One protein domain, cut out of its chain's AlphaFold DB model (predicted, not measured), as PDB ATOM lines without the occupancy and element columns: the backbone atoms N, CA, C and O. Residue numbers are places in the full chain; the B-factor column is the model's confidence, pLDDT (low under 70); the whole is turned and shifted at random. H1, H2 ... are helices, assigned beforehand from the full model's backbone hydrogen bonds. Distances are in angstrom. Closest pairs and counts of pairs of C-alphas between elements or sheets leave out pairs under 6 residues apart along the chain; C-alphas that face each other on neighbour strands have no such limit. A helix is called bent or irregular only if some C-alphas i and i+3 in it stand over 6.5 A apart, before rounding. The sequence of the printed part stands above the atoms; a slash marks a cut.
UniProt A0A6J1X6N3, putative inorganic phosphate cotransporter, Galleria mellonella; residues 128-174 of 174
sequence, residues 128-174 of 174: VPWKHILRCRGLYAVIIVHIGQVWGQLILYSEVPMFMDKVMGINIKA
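AT A GLANCE: This is residues 128 to 174 of the 174 residues of the protein "putative inorganic phosphate cotransporter" of Galleria mellonella (UniProt A0A6J1X6N3). One long single helix, H2, runs nearly the whole length of a thin rod, with the very short helix H1 turned off at its first end and a tail without a named element, residues 167 to 174, turned off to the same side at its other end. Nothing packs along H2, and there is no second layer or closed core. The printed part has 47 residues with two named helices, in the order H1, H2, and no named strand; the class is all helix. The whole is extended, with a radius of gyration of the C-alphas of 18.7 A and spans of 55 by 18 by 7 A.

IN THESE COORDINATES: H2, residues 137 to 166, is 42.8 A long from C-alpha 137 at (-10.706, 109.769, -4.085) to C-alpha 166 at (30.530, 103.610, 5.372). H1, residues 130 to 134, begins with C-alpha 130 at (-18.133, 105.687, 6.520) and is 6.1 A long.

HOW THE PARTS SIT: H2 has a kink of 27 degrees near residue 159. It is neither bent nor irregular, but only just: C-alphas 158 and 161 are 6.3 A apart. H1 and H2 are close but not clearly touching; their closest C-alphas, those of Ile 133 and Leu 139, are 7.1 A apart. Their centres are 27.0 A apart. Every O i to N i+4 pair of H1 is within hydrogen-bond range, and 24 of 26 are in H2.

THE WHOLE: The two C-alphas farthest apart, those of Pro 129 and Gly 169, are 55.4 A apart. The printed part has no cut, and the link from H1 to H2 is tight. Residues 128 to 160 stand free. Residue 174 is the chain's last. The mean pLDDT of the printed part is 85.5, and residues 171 to 174 are under 70.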
ATOM      1  N   VAL A 128     -21.558 108.949  11.288       82.56
ATOM      2  CA  VAL A 128     -20.414 109.163  10.399       82.56
ATOM      3  C   VAL A 128     -20.646 108.361   9.109       82.56
ATOM      4  O   VAL A 128     -20.804 107.137   9.179       82.56
ATOM      5  N   PRO A 129     -20.671 108.995   7.922       89.00
ATOM      6  CA  PRO A 129     -20.967 108.315   6.664       89.00
ATOM      7  C   PRO A 129     -19.735 107.558   6.131       89.00
ATOM      8  O   PRO A 129     -19.169 107.903   5.092       89.00
ATOM      9  N   TRP A 130     -19.329 106.490   6.824       89.94
ATOM     10  CA  TRP A 130     -18.133 105.687   6.520       89.94
ATOM     11  C   TRP A 130     -18.044 105.235   5.061       89.94
ATOM     12  O   TRP A 130     -16.999 105.374   4.431       89.94
ATOM     13  N   LYS A 131     -19.156 104.753   4.493       88.00
ATOM     14  CA  LYS A 131     -19.204 104.303   3.092       88.00
ATOM     15  C   LYS A 131     -18.865 105.425   2.110       88.00
ATOM     16  O   LYS A 131     -18.238 105.169   1.087       88.00
ATOM     17  N   HIS A 132     -19.270 106.660   2.408       87.12
ATOM     18  CA  HIS A 132     -18.987 107.794   1.537       87.12
ATOM     19  C   HIS A 132     -17.528 108.241   1.653       87.12
ATOM     20  O   HIS A 132     -16.883 108.464   0.630       87.12
ATOM     21  N   ILE A 133     -16.991 108.279   2.879       89.38
ATOM     22  CA  ILE A 133     -15.584 108.611   3.150       89.38
ATOM     23  C   ILE A 133     -14.658 107.623   2.434       89.38
ATOM     24  O   ILE A 133     -13.758 108.045   1.712       89.38
ATOM     25  N   LEU A 134     -14.924 106.318   2.558       90.88
ATOM     26  CA  LEU A 134     -14.125 105.274   1.912       90.88
ATOM     27  C   LEU A 134     -14.199 105.324   0.381       90.88
ATOM     28  O   LEU A 134     -13.260 104.914  -0.285       90.88
ATOM     29  N   ARG A 135     -15.282 105.851  -0.201       92.00
ATOM     30  CA  ARG A 135     -15.417 106.004  -1.659       92.00
ATOM     31  C   ARG A 135     -14.777 107.296  -2.190       92.00
ATOM     32  O   ARG A 135     -14.720 107.501  -3.402       92.00
ATOM     33  N   CYS A 136     -14.310 108.183  -1.313       94.25
ATOM     34  CA  CYS A 136     -13.736 109.463  -1.706       94.25
ATOM     35  C   CYS A 136     -12.309 109.296  -2.250       94.25
ATOM     36  O   CYS A 136     -11.421 108.799  -1.563       94.25
ATOM     37  N   ARG A 137     -12.049 109.794  -3.467       92.12
ATOM     38  CA  ARG A 137     -10.706 109.769  -4.085       92.12
ATOM     39  C   ARG A 137      -9.669 110.541  -3.262       92.12
ATOM     40  O   ARG A 137      -8.512 110.136  -3.208       92.12
ATOM     41  N   GLY A 138     -10.095 111.614  -2.594       92.25
ATOM     42  CA  GLY A 138      -9.230 112.419  -1.733       92.25
ATOM     43  C   GLY A 138      -8.653 111.631  -0.555       92.25
ATOM     44  O   GLY A 138      -7.496 111.837  -0.207       92.25
ATOM     45  N   LEU A 139      -9.406 110.672   0.002       92.56
ATOM     46  CA  LEU A 139      -8.915 109.809   1.079       92.56
ATOM     47  C   LEU A 139      -7.687 109.014   0.623       92.56
ATOM     48  O   LEU A 139      -6.658 109.017   1.291       92.56
ATOM     49  N   TYR A 140      -7.785 108.370  -0.540       94.75
ATOM     50  CA  TYR A 140      -6.692 107.572  -1.086       94.75
ATOM     51  C   TYR A 140      -5.475 108.425  -1.448       94.75
ATOM     52  O   TYR A 140      -4.350 108.001  -1.200       94.75
ATOM     53  N   ALA A 141      -5.682 109.641  -1.966       94.75
ATOM     54  CA  ALA A 141      -4.587 110.575  -2.223       94.75
ATOM     55  C   ALA A 141      -3.817 110.908  -0.933       94.75
ATOM     56  O   ALA A 141      -2.591 110.821  -0.910       94.75
ATOM     57  N   VAL A 142      -4.529 111.208   0.159       92.94
ATOM     58  CA  VAL A 142      -3.909 111.483   1.466       92.94
ATOM     59  C   VAL A 142      -3.178 110.253   2.010       92.94
ATOM     60  O   VAL A 142      -2.059 110.389   2.498       92.94
ATOM     61  N   ILE A 143      -3.761 109.055   1.889       94.25
ATOM     62  CA  ILE A 143      -3.117 107.805   2.326       94.25
ATOM     63  C   ILE A 143      -1.794 107.589   1.584       94.25
ATOM     64  O   ILE A 143      -0.776 107.335   2.222       94.25
ATOM     65  N   ILE A 144      -1.787 107.722   0.256       95.81
ATOM     66  CA  ILE A 144      -0.582 107.518  -0.561       95.81
ATOM     67  C   ILE A 144       0.500 108.539  -0.198       95.81
ATOM     68  O   ILE A 144       1.652 108.158   0.007       95.81
ATOM     69  N   VAL A 145       0.133 109.818  -0.068       95.50
ATOM     70  CA  VAL A 145       1.076 110.868   0.349       95.50
ATOM     71  C   VAL A 145       1.653 110.558   1.727       95.50
ATOM     72  O   VAL A 145       2.860 110.684   1.925       95.50
ATOM     73  N   HIS A 146       0.825 110.107   2.670       92.88
ATOM     74  CA  HIS A 146       1.292 109.788   4.014       92.88
ATOM     75  C   HIS A 146       2.223 108.570   4.036       92.88
ATOM     76  O   HIS A 146       3.261 108.613   4.690       92.88
ATOM     77  N   ILE A 147       1.917 107.522   3.263       95.25
ATOM     78  CA  ILE A 147       2.812 106.368   3.095       95.25
ATOM     79  C   ILE A 147       4.164 106.824   2.538       95.25
ATOM     80  O   ILE A 147       5.198 106.460   3.091       95.25
ATOM     81  N   GLY A 148       4.165 107.650   1.488       95.38
ATOM     82  CA  GLY A 148       5.399 108.176   0.899       95.38
ATOM     83  C   GLY A 148       6.211 109.019   1.885       95.38
ATOM     84  O   GLY A 148       7.428 108.865   1.977       95.38
ATOM     85  N   GLN A 149       5.538 109.858   2.673       92.94
ATOM     86  CA  GLN A 149       6.170 110.679   3.705       92.94
ATOM     87  C   GLN A 149       6.826 109.820   4.796       92.94
ATOM     88  O   GLN A 149       7.995 110.041   5.121       92.94
ATOM     89  N   VAL A 150       6.107 108.828   5.329       91.56
ATOM     90  CA  VAL A 150       6.629 107.916   6.358       91.56
ATOM     91  C   VAL A 150       7.786 107.084   5.809       91.56
ATOM     92  O   VAL A 150       8.817 106.962   6.466       91.56
ATOM     93  N   TRP A 151       7.652 106.559   4.591       93.25
ATOM     94  CA  TRP A 151       8.711 105.803   3.926       93.25
ATOM     95  C   TRP A 151       9.982 106.640   3.774       93.25
ATOM     96  O   TRP A 151      11.061 106.203   4.176       93.25
ATOM     97  N   GLY A 152       9.870 107.848   3.215       93.44
ATOM     98  CA  GLY A 152      11.014 108.737   3.016       93.44
ATOM     99  C   GLY A 152      11.705 109.090   4.333       93.44
ATOM    100  O   GLY A 152      12.930 109.058   4.417       93.44
ATOM    101  N   GLN A 153      10.926 109.348   5.385       88.62
ATOM    102  CA  GLN A 153      11.469 109.624   6.713       88.62
ATOM    103  C   GLN A 153      12.206 108.413   7.307       88.62
ATOM    104  O   GLN A 153      13.281 108.582   7.879       88.62
ATOM    105  N   LEU A 154      11.665 107.200   7.157       89.50
ATOM    106  CA  LEU A 154      12.311 105.977   7.646       89.50
ATOM    107  C   LEU A 154      13.630 105.695   6.921       89.50
ATOM    108  O   LEU A 154      14.614 105.391   7.590       89.50
ATOM    109  N   ILE A 155      13.664 105.860   5.592       91.50
ATOM    110  CA  ILE A 155      14.903 105.745   4.808       91.50
ATOM    111  C   ILE A 155      15.937 106.754   5.294       91.50
ATOM    112  O   ILE A 155      17.085 106.396   5.526       91.50
ATOM    113  N   LEU A 156      15.550 108.018   5.475       89.12
ATOM    114  CA  LEU A 156      16.484 109.028   5.966       89.12
ATOM    115  C   LEU A 156      17.052 108.641   7.337       89.12
ATOM    116  O   LEU A 156      18.248 108.786   7.562       89.12
ATOM    117  N   TYR A 157      16.237 108.101   8.242       83.81
ATOM    118  CA  TYR A 157      16.720 107.675   9.556       83.81
ATOM    119  C   TYR A 157      17.596 106.416   9.530       83.81
ATOM    120  O   TYR A 157      18.496 106.321  10.363       83.81
ATOM    121  N   SER A 158      17.373 105.466   8.615       85.38
ATOM    122  CA  SER A 158      18.197 104.251   8.517       85.38
ATOM    123  C   SER A 158      19.485 104.464   7.724       85.38
ATOM    124  O   SER A 158      20.553 104.017   8.143       85.38
ATOM    125  N   GLU A 159      19.397 105.162   6.594       86.19
ATOM    126  CA  GLU A 159      20.496 105.273   5.636       86.19
ATOM    127  C   GLU A 159      21.478 106.385   5.994       86.19
ATOM    128  O   GLU A 159      22.665 106.243   5.712       86.19
ATOM    129  N   VAL A 160      21.043 107.471   6.650       86.19
ATOM    130  CA  VAL A 160      21.962 108.563   7.029       86.19
ATOM    131  C   VAL A 160      23.078 108.074   7.965       86.19
ATOM    132  O   VAL A 160      24.242 108.326   7.645       86.19
ATOM    133  N   PRO A 161      22.803 107.327   9.057       81.19
ATOM    134  CA  PRO A 161      23.867 106.760   9.885       81.19
ATOM    135  C   PRO A 161      24.774 105.801   9.105       81.19
ATOM    136  O   PRO A 161      25.994 105.845   9.255       81.19
ATOM    137  N   MET A 162      24.197 104.966   8.231       82.00
ATOM    138  CA  MET A 162      24.961 104.005   7.434       82.00
ATOM    139  C   MET A 162      25.885 104.696   6.424       82.00
ATOM    140  O   MET A 162      27.020 104.265   6.229       82.00
ATOM    141  N   PHE A 163      25.417 105.774   5.797       84.94
ATOM    142  CA  PHE A 163      26.192 106.583   4.863       84.94
ATOM    143  C   PHE A 163      27.344 107.311   5.567       84.94
ATOM    144  O   PHE A 163      28.471 107.308   5.068       84.94
ATOM    145  N   MET A 164      27.084 107.893   6.743       83.38
ATOM    146  CA  MET A 164      28.111 108.567   7.545       83.38
ATOM    147  C   MET A 164      29.248 107.621   7.955       83.38
ATOM    148  O   MET A 164      30.416 107.994   7.836       83.38
ATOM    149  N   ASP A 165      28.916 106.397   8.367       81.00
ATOM    150  CA  ASP A 165      29.907 105.386   8.747       81.00
ATOM    151  C   ASP A 165      30.656 104.826   7.524       81.00
ATOM    152  O   ASP A 165      31.886 104.874   7.465       81.00
ATOM    153  N   LYS A 166      29.930 104.352   6.498       81.81
ATOM    154  CA  LYS A 166      30.530 103.610   5.372       81.81
ATOM    155  C   LYS A 166      31.207 104.474   4.312       81.81
ATOM    156  O   LYS A 166      32.159 104.008   3.694       81.81
ATOM    157  N   VAL A 167      30.695 105.674   4.041       84.38
ATOM    158  CA  VAL A 167      31.189 106.521   2.937       84.38
ATOM    159  C   VAL A 167      32.086 107.634   3.459       84.38
ATOM    160  O   VAL A 167      33.134 107.895   2.874       84.38
ATOM    161  N   MET A 168      31.702 108.281   4.561       81.38
ATOM    162  CA  MET A 168      32.474 109.392   5.132       81.38
ATOM    163  C   MET A 168      33.507 108.948   6.174       81.38
ATOM    164  O   MET A 168      34.327 109.763   6.592       81.38
ATOM    165  N   GLY A 169      33.493 107.676   6.594       75.94
ATOM    166  CA  GLY A 169      34.448 107.130   7.563       75.94
ATOM    167  C   GLY A 169      34.328 107.737   8.965       75.94
ATOM    168  O   GLY A 169      35.239 107.586   9.782       75.94
ATOM    169  N   ILE A 170      33.229 108.440   9.260       75.44
ATOM    170  CA  ILE A 170      32.982 109.026  10.576       75.44
ATOM    171  C   ILE A 170      32.432 107.910  11.458       75.44
ATOM    172  O   ILE A 170      31.283 107.503  11.310       75.44
ATOM    173  N   ASN A 171      33.256 107.407  12.379       59.47
ATOM    174  CA  ASN A 171      32.852 106.352  13.304       59.47
ATOM    175  C   ASN A 171      31.881 106.933  14.344       59.47
ATOM    176  O   ASN A 171      32.294 107.447  15.384       59.47
ATOM    177  N   ILE A 172      30.579 106.871  14.061       59.56
ATOM    178  CA  ILE A 172      29.521 107.244  15.009       59.56
ATOM    179  C   ILE A 172      29.331 106.077  15.987       59.56
ATOM    180  O   ILE A 172      28.290 105.425  16.032       59.56
ATOM    181  N   LYS A 173      30.373 105.764  16.759       45.22
ATOM    182  CA  LYS A 173      30.224 104.992  17.992       45.22
ATOM    183  C   LYS A 173      29.855 105.980  19.090       45.22
ATOM    184  O   LYS A 173      30.730 106.617  19.668       45.22
ATOM    185  N   ALA A 174      28.552 106.140  19.296       40.78
ATOM    186  CA  ALA A 174      28.010 106.589  20.572       40.78
ATOM    187  C   ALA A 174      27.934 105.393  21.530       40.78
ATOM    188  O   ALA A 174      27.595 104.285  21.049       40.78
TER     189      ALA A 174